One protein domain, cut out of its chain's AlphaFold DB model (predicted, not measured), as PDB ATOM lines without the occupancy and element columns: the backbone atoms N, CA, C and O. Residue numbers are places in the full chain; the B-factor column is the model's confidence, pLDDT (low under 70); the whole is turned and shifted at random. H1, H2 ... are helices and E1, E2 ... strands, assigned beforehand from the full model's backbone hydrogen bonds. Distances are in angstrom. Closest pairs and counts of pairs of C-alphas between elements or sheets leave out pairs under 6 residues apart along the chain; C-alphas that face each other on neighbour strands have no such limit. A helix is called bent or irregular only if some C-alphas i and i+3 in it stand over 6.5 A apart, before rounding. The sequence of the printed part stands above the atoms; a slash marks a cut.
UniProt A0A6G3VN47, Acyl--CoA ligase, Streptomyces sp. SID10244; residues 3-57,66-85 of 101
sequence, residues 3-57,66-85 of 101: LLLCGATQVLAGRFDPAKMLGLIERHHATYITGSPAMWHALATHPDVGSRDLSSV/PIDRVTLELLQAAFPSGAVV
ATOM      1  N   LEU A   3      20.119 -10.740 -46.845       90.12
ATOM      2  CA  LEU A   3      19.198 -11.577 -46.069       90.12
ATOM      3  C   LEU A   3      18.602 -10.852 -44.849       90.12
ATOM      4  O   LEU A   3      17.433 -11.056 -44.536       90.12
ATOM      5  N   LEU A   4      19.361  -9.958 -44.201       93.12
ATOM      6  CA  LEU A   4      18.826  -9.121 -43.115       93.12
ATOM      7  C   LEU A   4      17.745  -8.156 -43.614       93.12
ATOM      8  O   LEU A   4      16.740  -7.972 -42.935       93.12
ATOM      9  N   LEU A   5      17.926  -7.564 -44.800       94.69
ATOM     10  CA  LEU A   5      16.924  -6.674 -45.400       94.69
ATOM     11  C   LEU A   5      15.643  -7.431 -45.772       94.69
ATOM     12  O   LEU A   5      14.558  -6.864 -45.703       94.69
ATOM     13  N   CYS A   6      15.756  -8.718 -46.103       94.62
ATOM     14  CA  CYS A   6      14.616  -9.608 -46.331       94.62
ATOM     15  C   CYS A   6      13.923 -10.074 -45.036       94.62
ATOM     16  O   CYS A   6      13.000 -10.882 -45.107       94.62
ATOM     17  N   GLY A   7      14.365  -9.614 -43.858       95.88
ATOM     18  CA  GLY A   7      13.803 -10.022 -42.568       95.88
ATOM     19  C   GLY A   7      14.213 -11.428 -42.121       95.88
ATOM     20  O   GLY A   7      13.572 -11.997 -41.241       95.88
ATOM     21  N   ALA A   8      15.264 -12.008 -42.711       95.75
ATOM     22  CA  ALA A   8      15.729 -13.333 -42.321       95.75
ATOM     23  C   ALA A   8      16.470 -13.297 -40.978       95.75
ATOM     24  O   ALA A   8      17.362 -12.473 -40.755       95.75
ATOM     25  N   THR A   9      16.178 -14.270 -40.114       96.19
ATOM     26  CA  THR A   9      16.970 -14.537 -38.909       96.19
ATOM     27  C   THR A   9      18.393 -14.936 -39.296       96.19
ATOM     28  O   THR A   9      18.590 -15.809 -40.138       96.19
ATOM     29  N   GLN A  10      19.398 -14.310 -38.679       95.38
ATOM     30  CA  GLN A  10      20.805 -14.649 -38.898       95.38
ATOM     31  C   GLN A  10      21.348 -15.445 -37.714       95.38
ATOM     32  O   GLN A  10      21.375 -14.957 -36.585       95.38
ATOM     33  N   VAL A  11      21.815 -16.662 -37.984       96.25
ATOM     34  CA  VAL A  11      22.500 -17.507 -37.001       96.25
ATOM     35  C   VAL A  11      24.001 -17.395 -37.245       96.25
ATOM     36  O   VAL A  11      24.510 -17.846 -38.267       96.25
ATOM     37  N   LEU A  12      24.720 -16.767 -36.316       93.06
ATOM     38  CA  LEU A  12      26.160 -16.550 -36.438       93.06
ATOM     39  C   LEU A  12      26.922 -17.675 -35.729       93.06
ATOM     40  O   LEU A  12      26.962 -17.736 -34.502       93.06
ATOM     41  N   ALA A  13      27.560 -18.559 -36.502       88.38
ATOM     42  CA  ALA A  13      28.327 -19.682 -35.957       88.38
ATOM     43  C   ALA A  13      29.662 -19.258 -35.305       88.38
ATOM     44  O   ALA A  13      30.203 -19.989 -34.470       88.38
ATOM     45  N   GLY A  14      30.179 -18.068 -35.631       91.75
ATOM     46  CA  GLY A  14      31.510 -17.616 -35.218       91.75
ATOM     47  C   GLY A  14      32.601 -18.323 -36.023       91.75
ATOM     48  O   GLY A  14      32.516 -18.391 -37.248       91.75
ATOM     49  N   ARG A  15      33.625 -18.858 -35.347       94.25
ATOM     50  CA  ARG A  15      34.636 -19.696 -36.007       94.25
ATOM     51  C   ARG A  15      33.979 -20.968 -36.545       94.25
ATOM     52  O   ARG A  15      33.199 -21.596 -35.831       94.25
ATOM     53  N   PHE A  16      34.314 -21.332 -37.781       95.81
ATOM     54  CA  PHE A  16      33.808 -22.549 -38.403       95.81
ATOM     55  C   PHE A  16      34.220 -23.790 -37.606       95.81
ATOM     56  O   PHE A  16      35.396 -23.972 -37.288       95.81
ATOM     57  N   ASP A  17      33.224 -24.619 -37.316       96.38
ATOM     58  CA  ASP A  17      33.337 -25.953 -36.746       96.38
ATOM     59  C   ASP A  17      32.176 -26.787 -37.329       96.38
ATOM     60  O   ASP A  17      31.019 -26.367 -37.191       96.38
ATOM     61  N   PRO A  18      32.442 -27.906 -38.029       96.50
ATOM     62  CA  PRO A  18      31.402 -28.690 -38.695       96.50
ATOM     63  C   PRO A  18      30.321 -29.208 -37.742       96.50
ATOM     64  O   PRO A  18      29.134 -29.065 -38.033       96.50
ATOM     65  N   ALA A  19      30.711 -29.752 -36.584       96.31
ATOM     66  CA  ALA A  19      29.780 -30.310 -35.606       96.31
ATOM     67  C   ALA A  19      28.845 -29.228 -35.047       96.31
ATOM     68  O   ALA A  19      27.627 -29.407 -34.976       96.31
ATOM     69  N   LYS A  20      29.404 -28.061 -34.712       96.56
ATOM     70  CA  LYS A  20      28.648 -26.893 -34.264       96.56
ATOM     71  C   LYS A  20      27.719 -26.378 -35.354       96.56
ATOM     72  O   LYS A  20      26.571 -26.064 -35.054       96.56
ATOM     73  N   MET A  21      28.194 -26.271 -36.595       96.94
ATOM     74  CA  MET A  21      27.377 -25.812 -37.719       96.94
ATOM     75  C   MET A  21      26.168 -26.731 -37.913       96.94
ATOM     76  O   MET A  21      25.043 -26.242 -37.970       96.94
ATOM     77  N   LEU A  22      26.385 -28.048 -37.929       97.25
ATOM     78  CA  LEU A  22      25.317 -29.038 -38.029       97.25
ATOM     79  C   LEU A  22      24.303 -28.917 -36.878       97.25
ATOM     80  O   LEU A  22      23.100 -28.880 -37.118       97.25
ATOM     81  N   GLY A  23      24.776 -28.769 -35.635       97.19
ATOM     82  CA  GLY A  23      23.898 -28.561 -34.481       97.19
ATOM     83  C   GLY A  23      23.111 -27.246 -34.530       97.19
ATOM     84  O   GLY A  23      21.974 -27.187 -34.069       97.19
ATOM     85  N   LEU A  24      23.681 -26.183 -35.107       97.69
ATOM     86  CA  LEU A  24      22.976 -24.916 -35.313       97.69
ATOM     87  C   LEU A  24      21.909 -25.022 -36.406       97.69
ATOM     88  O   LEU A  24      20.838 -24.443 -36.240       97.69
ATOM     89  N   ILE A  25      22.194 -25.745 -37.493       97.38
ATOM     90  CA  ILE A  25      21.234 -25.984 -38.580       97.38
ATOM     91  C   ILE A  25      19.993 -26.683 -38.029       97.38
ATOM     92  O   ILE A  25      18.893 -26.162 -38.193       97.38
ATOM     93  N   GLU A  26      20.192 -27.790 -37.315       97.56
ATOM     94  CA  GLU A  26      19.129 -28.580 -36.692       97.56
ATOM     95  C   GLU A  26      18.350 -27.756 -35.655       97.56
ATOM     96  O   GLU A  26      17.136 -27.597 -35.757       97.56
ATOM     97  N   ARG A  27      19.047 -27.123 -34.698       98.12
ATOM     98  CA  ARG A  27      18.415 -26.342 -33.618       98.12
ATOM     99  C   ARG A  27      17.549 -25.190 -34.127       98.12
ATOM    100  O   ARG A  27      16.553 -24.844 -33.492       98.12
ATOM    101  N   HIS A  28      17.984 -24.523 -35.191       98.00
ATOM    102  CA  HIS A  28      17.324 -23.325 -35.706       98.00
ATOM    103  C   HIS A  28      16.469 -23.587 -36.944       98.00
ATOM    104  O   HIS A  28      15.903 -22.631 -37.474       98.00
ATOM    105  N   HIS A  29      16.382 -24.841 -37.401       97.19
ATOM    106  CA  HIS A  29      15.760 -25.209 -38.670       97.19
ATOM    107  C   HIS A  29      16.217 -24.283 -39.808       97.19
ATOM    108  O   HIS A  29      15.409 -23.663 -40.506       97.19
ATOM    109  N   ALA A  30      17.537 -24.125 -39.955       97.44
ATOM    110  CA  ALA A  30      18.106 -23.210 -40.937       97.44
ATOM    111  C   ALA A  30      17.656 -23.594 -42.359       97.44
ATOM    112  O   ALA A  30      17.727 -24.758 -42.753       97.44
ATOM    113  N   THR A  31      17.195 -22.607 -43.131       97.12
ATOM    114  CA  THR A  31      16.677 -22.810 -44.498       97.12
ATOM    115  C   THR A  31      17.671 -22.421 -45.587       97.12
ATOM    116  O   THR A  31      17.572 -22.906 -46.713       97.12
ATOM    117  N   TYR A  32      18.636 -21.568 -45.246       95.94
ATOM    118  CA  TYR A  32      19.677 -21.062 -46.130       95.94
ATOM    119  C   TYR A  32      21.015 -21.126 -45.396       95.94
ATOM    120  O   TYR A  32      21.157 -20.529 -44.326       95.94
ATOM    121  N   ILE A  33      21.990 -21.827 -45.970       95.62
ATOM    122  CA  ILE A  33      23.346 -21.931 -45.423       95.62
ATOM    123  C   ILE A  33      24.359 -21.418 -46.445       95.62
ATOM    124  O   ILE A  33      24.178 -21.589 -47.648       95.62
ATOM    125  N   THR A  34      25.412 -20.752 -45.971       94.00
ATOM    126  CA  THR A  34      26.457 -20.162 -46.822       94.00
ATOM    127  C   THR A  34      27.849 -20.526 -46.316       94.00
ATOM    128  O   THR A  34      28.065 -20.639 -45.107       94.00
ATOM    129  N   GLY A  35      28.783 -20.746 -47.238       93.25
ATOM    130  CA  GLY A  35      30.111 -21.267 -46.938       93.25
ATOM    131  C   GLY A  35      30.973 -21.393 -48.189       93.25
ATOM    132  O   GLY A  35      30.506 -21.195 -49.307       93.25
ATOM    133  N   SER A  36      32.253 -21.696 -47.997       93.12
ATOM    134  CA  SER A  36      33.175 -21.995 -49.094       93.12
ATOM    135  C   SER A  36      33.147 -23.489 -49.450       93.12
ATOM    136  O   SER A  36      32.746 -24.302 -48.609       93.12
ATOM    137  N   PRO A  37      33.658 -23.894 -50.627       93.00
ATOM    138  CA  PRO A  37      33.764 -25.309 -50.988       93.00
ATOM    139  C   PRO A  37      34.471 -26.164 -49.924       93.00
ATOM    140  O   PRO A  37      34.011 -27.252 -49.591       93.00
ATOM    141  N   ALA A  38      35.540 -25.645 -49.306       93.94
ATOM    142  CA  ALA A  38      36.267 -26.353 -48.251       93.94
ATOM    143  C   ALA A  38      35.425 -26.562 -46.976       93.94
ATOM    144  O   ALA A  38      35.507 -27.617 -46.347       93.94
ATOM    145  N   MET A  39      34.597 -25.578 -46.598       95.88
ATOM    146  CA  MET A  39      33.670 -25.720 -45.467       95.88
ATOM    147  C   MET A  39      32.624 -26.793 -45.752       95.88
ATOM    148  O   MET A  39      32.306 -27.593 -44.875       95.88
ATOM    149  N   TRP A  40      32.115 -26.827 -46.981       95.56
ATOM    150  CA  TRP A  40      31.139 -27.816 -47.413       95.56
ATOM    151  C   TRP A  40      31.691 -29.227 -47.445       95.56
ATOM    152  O   TRP A  40      31.046 -30.124 -46.911       95.56
ATOM    153  N   HIS A  41      32.908 -29.410 -47.949       95.44
ATOM    154  CA  HIS A  41      33.581 -30.700 -47.890       95.44
ATOM    155  C   HIS A  41      33.736 -31.193 -46.444       95.44
ATOM    156  O   HIS A  41      33.373 -32.323 -46.121       95.44
ATOM    157  N   ALA A  42      34.211 -30.326 -45.545       96.50
ATOM    158  CA  ALA A  42      34.393 -30.668 -44.135       96.50
ATOM    159  C   ALA A  42      33.068 -30.974 -43.414       96.50
ATOM    160  O   ALA A  42      33.027 -31.829 -42.534       96.50
ATOM    161  N   LEU A  43      31.983 -30.281 -43.772       96.69
ATOM    162  CA  LEU A  43      30.661 -30.517 -43.196       96.69
ATOM    163  C   LEU A  43      30.033 -31.812 -43.720       96.69
ATOM    164  O   LEU A  43      29.522 -32.597 -42.927       96.69
ATOM    165  N   ALA A  44      30.103 -32.055 -45.029       95.50
ATOM    166  CA  ALA A  44      29.479 -33.212 -45.664       95.50
ATOM    167  C   ALA A  44      30.228 -34.532 -45.405       95.50
ATOM    168  O   ALA A  44      29.645 -35.604 -45.524       95.50
ATOM    169  N   THR A  45      31.504 -34.469 -45.015       96.25
ATOM    170  CA  THR A  45      32.294 -35.636 -44.572       96.25
ATOM    171  C   THR A  45      32.258 -35.852 -43.057       96.25
ATOM    172  O   THR A  45      32.837 -36.819 -42.557       96.25
ATOM    173  N   HIS A  46      31.590 -34.974 -42.302       97.50
ATOM    174  CA  HIS A  46      31.524 -35.095 -40.852       97.50
ATOM    175  C   HIS A  46      30.673 -36.316 -40.440       97.50
ATOM    176  O   HIS A  46      29.566 -36.469 -40.956       97.50
ATOM    177  N   PRO A  47      31.111 -37.147 -39.471       96.00
ATOM    178  CA  PRO A  47      30.387 -38.361 -39.066       96.00
ATOM    179  C   PRO A  47      28.924 -38.131 -38.655       96.00
ATOM    180  O   PRO A  47      28.070 -38.978 -38.896       96.00
ATOM    181  N   ASP A  48      28.629 -36.970 -38.067       94.75
ATOM    182  CA  ASP A  48      27.280 -36.617 -37.608       94.75
ATOM    183  C   ASP A  48      26.321 -36.157 -38.722       94.75
ATOM    184  O   ASP A  48      25.155 -35.896 -38.440       94.75
ATOM    185  N   VAL A  49      26.771 -35.984 -39.971       94.75
ATOM    186  CA  VAL A  49      25.917 -35.389 -41.018       94.75
ATOM    187  C   VAL A  49      24.654 -36.218 -41.273       94.75
ATOM    188  O   VAL A  49      23.579 -35.661 -41.463       94.75
ATOM    189  N   GLY A  50      24.766 -37.549 -41.212       91.38
ATOM    190  CA  GLY A  50      23.652 -38.468 -41.452       91.38
ATOM    191  C   GLY A  50      22.773 -38.745 -40.229       91.38
ATOM    192  O   GLY A  50      21.736 -39.384 -40.374       91.38
ATOM    193  N   SER A  51      23.174 -38.313 -39.029       93.81
ATOM    194  CA  SER A  51      22.426 -38.566 -37.786       93.81
ATOM    195  C   SER A  51      21.558 -37.390 -37.337       93.81
ATOM    196  O   SER A  51      20.816 -37.527 -36.366       93.81
ATOM    197  N   ARG A  52      21.643 -36.249 -38.027       94.81
ATOM    198  CA  ARG A  52      20.964 -35.000 -37.664       94.81
ATOM    199  C   ARG A  52      19.805 -34.689 -38.594       94.81
ATOM    200  O   ARG A  52      19.841 -35.025 -39.777       94.81
ATOM    201  N   ASP A  53      18.805 -33.985 -38.074       95.62
ATOM    202  CA  ASP A  53      17.730 -33.450 -38.907       95.62
ATOM    203  C   ASP A  53      18.199 -32.190 -39.652       95.62
ATOM    204  O   ASP A  53      18.288 -31.094 -39.095       95.62
ATOM    205  N   LEU A  54      18.503 -32.364 -40.939       96.38
ATOM    206  CA  LEU A  54      18.914 -31.299 -41.859       96.38
ATOM    207  C   LEU A  54      17.829 -30.976 -42.904       96.38
ATOM    208  O   LEU A  54      18.084 -30.243 -43.863       96.38
ATOM    209  N   SER A  55      16.611 -31.502 -42.729       95.69
ATOM    210  CA  SER A  55      15.522 -31.425 -43.718       95.69
ATOM    211  C   SER A  55      14.999 -30.006 -43.974       95.69
ATOM    212  O   SER A  55      14.356 -29.746 -44.991       95.69
ATOM    213  N   SER A  56      15.292 -29.057 -43.079       97.00
ATOM    214  CA  SER A  56      14.895 -27.655 -43.226       97.00
ATOM    215  C   SER A  56      15.670 -26.909 -44.312       97.00
ATOM    216  O   SER A  56      15.195 -25.869 -44.778       97.00
ATOM    217  N   VAL A  57      16.856 -27.398 -44.694       97.69
ATOM    218  CA  VAL A  57      17.762 -26.712 -45.620       97.69
ATOM    219  C   VAL A  57      17.202 -26.762 -47.040       97.69
ATOM    220  O   VAL A  57      16.973 -27.826 -47.604       97.69
ATOM    221  N   PRO A  66      35.200 -22.664 -57.206       87.12
ATOM    222  CA  PRO A  66      34.384 -23.751 -57.743       87.12
ATOM    223  C   PRO A  66      34.271 -24.921 -56.758       87.12
ATOM    224  O   PRO A  66      35.266 -25.308 -56.137       87.12
ATOM    225  N   ILE A  67      33.079 -25.502 -56.640       90.75
ATOM    226  CA  ILE A  67      32.856 -26.768 -55.938       90.75
ATOM    227  C   ILE A  67      33.366 -27.925 -56.808       90.75
ATOM    228  O   ILE A  67      33.058 -28.023 -57.995       90.75
ATOM    229  N   ASP A  68      34.133 -28.840 -56.216       91.12
ATOM    230  CA  ASP A  68      34.506 -30.081 -56.887       91.12
ATOM    231  C   ASP A  68      33.338 -31.085 -56.901       91.12
ATOM    232  O   ASP A  68      32.492 -31.116 -56.006       91.12
ATOM    233  N   ARG A  69      33.311 -31.956 -57.913       92.62
ATOM    234  CA  ARG A  69      32.226 -32.930 -58.111       92.62
ATOM    235  C   ARG A  69      31.964 -33.811 -56.882       92.62
ATOM    236  O   ARG A  69      30.806 -34.093 -56.598       92.62
ATOM    237  N   VAL A  70      33.006 -34.220 -56.156       93.94
ATOM    238  CA  VAL A  70      32.858 -35.100 -54.986       93.94
ATOM    239  C   VAL A  70      32.126 -34.358 -53.873       93.94
ATOM    240  O   VAL A  70      31.172 -34.878 -53.302       93.94
ATOM    241  N   THR A  71      32.519 -33.114 -53.597       94.31
ATOM    242  CA  THR A  71      31.831 -32.273 -52.610       94.31
ATOM    243  C   THR A  71      30.382 -31.993 -53.010       94.31
ATOM    244  O   THR A  71      29.504 -32.034 -52.149       94.31
ATOM    245  N   LEU A  72      30.102 -31.761 -54.297       94.12
ATOM    246  CA  LEU A  72      28.733 -31.564 -54.784       94.12
ATOM    247  C   LEU A  72      27.847 -32.794 -54.526       94.12
ATOM    248  O   LEU A  72      26.740 -32.652 -54.012       94.12
ATOM    249  N   GLU A  73      28.341 -33.992 -54.837       95.06
ATOM    250  CA  GLU A  73      27.620 -35.254 -54.616       95.06
ATOM    251  C   GLU A  73      27.360 -35.505 -53.120       95.06
ATOM    252  O   GLU A  73      26.251 -35.876 -52.730       95.06
ATOM    253  N   LEU A  74      28.348 -35.227 -52.262       95.12
ATOM    254  CA  LEU A  74      28.193 -35.327 -50.808       95.12
ATOM    255  C   LEU A  74      27.158 -34.332 -50.265       95.12
ATOM    256  O   LEU A  74      26.355 -34.686 -49.404       95.12
ATOM    257  N   LEU A  75      27.146 -33.097 -50.776       95.00
ATOM    258  CA  LEU A  75      26.152 -32.091 -50.399       95.00
ATOM    259  C   LEU A  75      24.740 -32.490 -50.827       95.00
ATOM    260  O   LEU A  75      23.807 -32.331 -50.045       95.00
ATOM    261  N   GLN A  76      24.576 -33.029 -52.035       93.69
ATOM    262  CA  GLN A  76      23.280 -33.519 -52.511       93.69
ATOM    263  C   GLN A  76      22.764 -34.684 -51.657       93.69
ATOM    264  O   GLN A  76      21.568 -34.755 -51.378       93.69
ATOM    265  N   ALA A  77      23.655 -35.566 -51.195       94.00
ATOM    266  CA  ALA A  77      23.295 -36.646 -50.280       94.00
ATOM    267  C   ALA A  77      22.928 -36.132 -48.874       94.00
ATOM    268  O   ALA A  77      21.966 -36.613 -48.278       94.00
ATOM    269  N   ALA A  78      23.672 -35.153 -48.351       94.50
ATOM    270  CA  ALA A  78      23.429 -34.561 -47.034       94.50
ATOM    271  C   ALA A  78      22.171 -33.674 -46.991       94.50
ATOM    272  O   ALA A  78      21.500 -33.595 -45.963       94.50
ATOM    273  N   PHE A  79      21.843 -33.015 -48.106       94.88
ATOM    274  CA  PHE A  79      20.735 -32.067 -48.227       94.88
ATOM    275  C   PHE A  79      19.834 -32.427 -49.419       94.88
ATOM    276  O   PHE A  79      19.760 -31.671 -50.387       94.88
ATOM    277  N   PRO A  80      19.095 -33.549 -49.366       88.94
ATOM    278  CA  PRO A  80      18.347 -34.064 -50.518       88.94
ATOM    279  C   PRO A  80      17.219 -33.139 -51.001       88.94
ATOM    280  O   PRO A  80      16.761 -33.255 -52.134       88.94
ATOM    281  N   SER A  81      16.745 -32.224 -50.151       88.31
ATOM    282  CA  SER A  81      15.738 -31.206 -50.498       88.31
ATOM    283  C   SER A  81      16.339 -29.821 -50.779       88.31
ATOM    284  O   SER A  81      15.597 -28.881 -51.064       88.31
ATOM    285  N   GLY A  82      17.662 -29.683 -50.677       92.19
ATOM    286  CA  GLY A  82      18.376 -28.425 -50.841       92.19
ATOM    287  C   GLY A  82      18.931 -28.252 -52.251       92.19
ATOM    288  O   GLY A  82      19.539 -29.161 -52.810       92.19
ATOM    289  N   ALA A  83      18.776 -27.055 -52.814       94.75
ATOM    290  CA  ALA A  83      19.501 -26.657 -54.013       94.75
ATOM    291  C   ALA A  83      20.904 -26.172 -53.629       94.75
ATOM    292  O   ALA A  83      21.046 -25.262 -52.805       94.75
ATOM    293  N   VAL A  84      21.937 -26.755 -54.235       94.44
ATOM    294  CA  VAL A  84      23.287 -26.186 -54.187       94.44
ATOM    295  C   VAL A  84      23.326 -25.028 -55.180       94.44
ATOM    296  O   VAL A  84      22.803 -25.149 -56.278       94.44
ATOM    297  N   VAL A  85      23.856 -23.878 -54.771       93.38
ATOM    298  CA  VAL A  85      23.937 -22.681 -55.617       93.38
ATOM    299  C   VAL A  85      25.349 -22.132 -55.539       93.38
ATOM    300  O   VAL A  85      25.815 -21.769 -54.457       93.38
TER     301      VAL A  85
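What this domain is: This is residues 3 to 57 and 66 to 85 of the 101 residues of the protein "Acyl--CoA ligase" of Streptomyces sp. SID10244 (UniProt A0A6G3VN47). Three short helices meet in a row of contacts, H2 between H1 and H4, with H1 turned nearly crosswise to H2 and H4 set at a slant to it, while the one-turn H3 sits near all three. Two short strands, E1 and E2, lie apart from each other and form no sheet together, and the first 15 residues make a long stretch with no named element. The printed part has 75 residues, with four named helices and two named strands in the order H1, E1, H2, H3, H4, E2; the class is mostly helix. The whole is compact, with a radius of gyration of the C-alphas of 12.0 A and spans of 34 by 25 by 25 A.

How they stand to each other: After residues 3 to 17, H1, residues 18 to 28, touches H2, residues 37 to 44; the closest C-alphas are those of Pro 18 and Leu 43, 4.9 A apart. Their lines are only just about perpendicular, at 72 degrees. E1, residues 32 to 35, lies between them in the chain, pairs with no named strand, and is only just apart from H1, at 8.2 A. E1 and H2 meet only through their link. H3, residues 47 to 50, only just touches H1, with 3 pairs of C-alphas within 8 A, the closest being Leu 22 and Val 49 at 7.0 A. H2 touches H4, residues 69 to 78, the same way at a steep tilt of 40 degrees; the closest C-alphas, His 41 and Thr 71, are 5.3 A apart. H3 and H4 are close but not clearly touching, with the C-alphas of Val 49 and Ala 78 6.6 A apart; H1 and H4 are apart. E2, residues 83 to 85, pairs with no named strand; its closest C-alpha to H4 is that of Val 84, 7.5 A from that of Gln 76. In H1, H2 and H4 every O i to N i+4 pair is within hydrogen-bond range; H3 is too short for such a pair, and 0 of its 1 O i to N i+3 pair is within range.

Where its parts are: H1 begins at C-alpha 18, (31.402, -28.690, -38.695), and measures 15.4 A from first to last C-alpha. E1 measures 10.5 A and H2 10.4 A. H3 is irregular, with C-alphas 47 and 50 7.1 A apart. H4 measures 14.2 A from C-alpha 69, (32.226, -32.930, -58.111). E2 measures 6.2 A and ends at C-alpha 85, (23.937, -22.681, -55.617).

The domain as a whole: The two C-alphas farthest apart are those of Leu 5 and Pro 47, at 35.0 A. Residues 58 to 65 are not printed, and C-alphas 57 and 66 are 20.8 A apart across this cut, which falls in the link from H3 to H4. The links printed whole between named elements are tight. The mean pLDDT of the printed part is 94.8, and no printed residue is under 70.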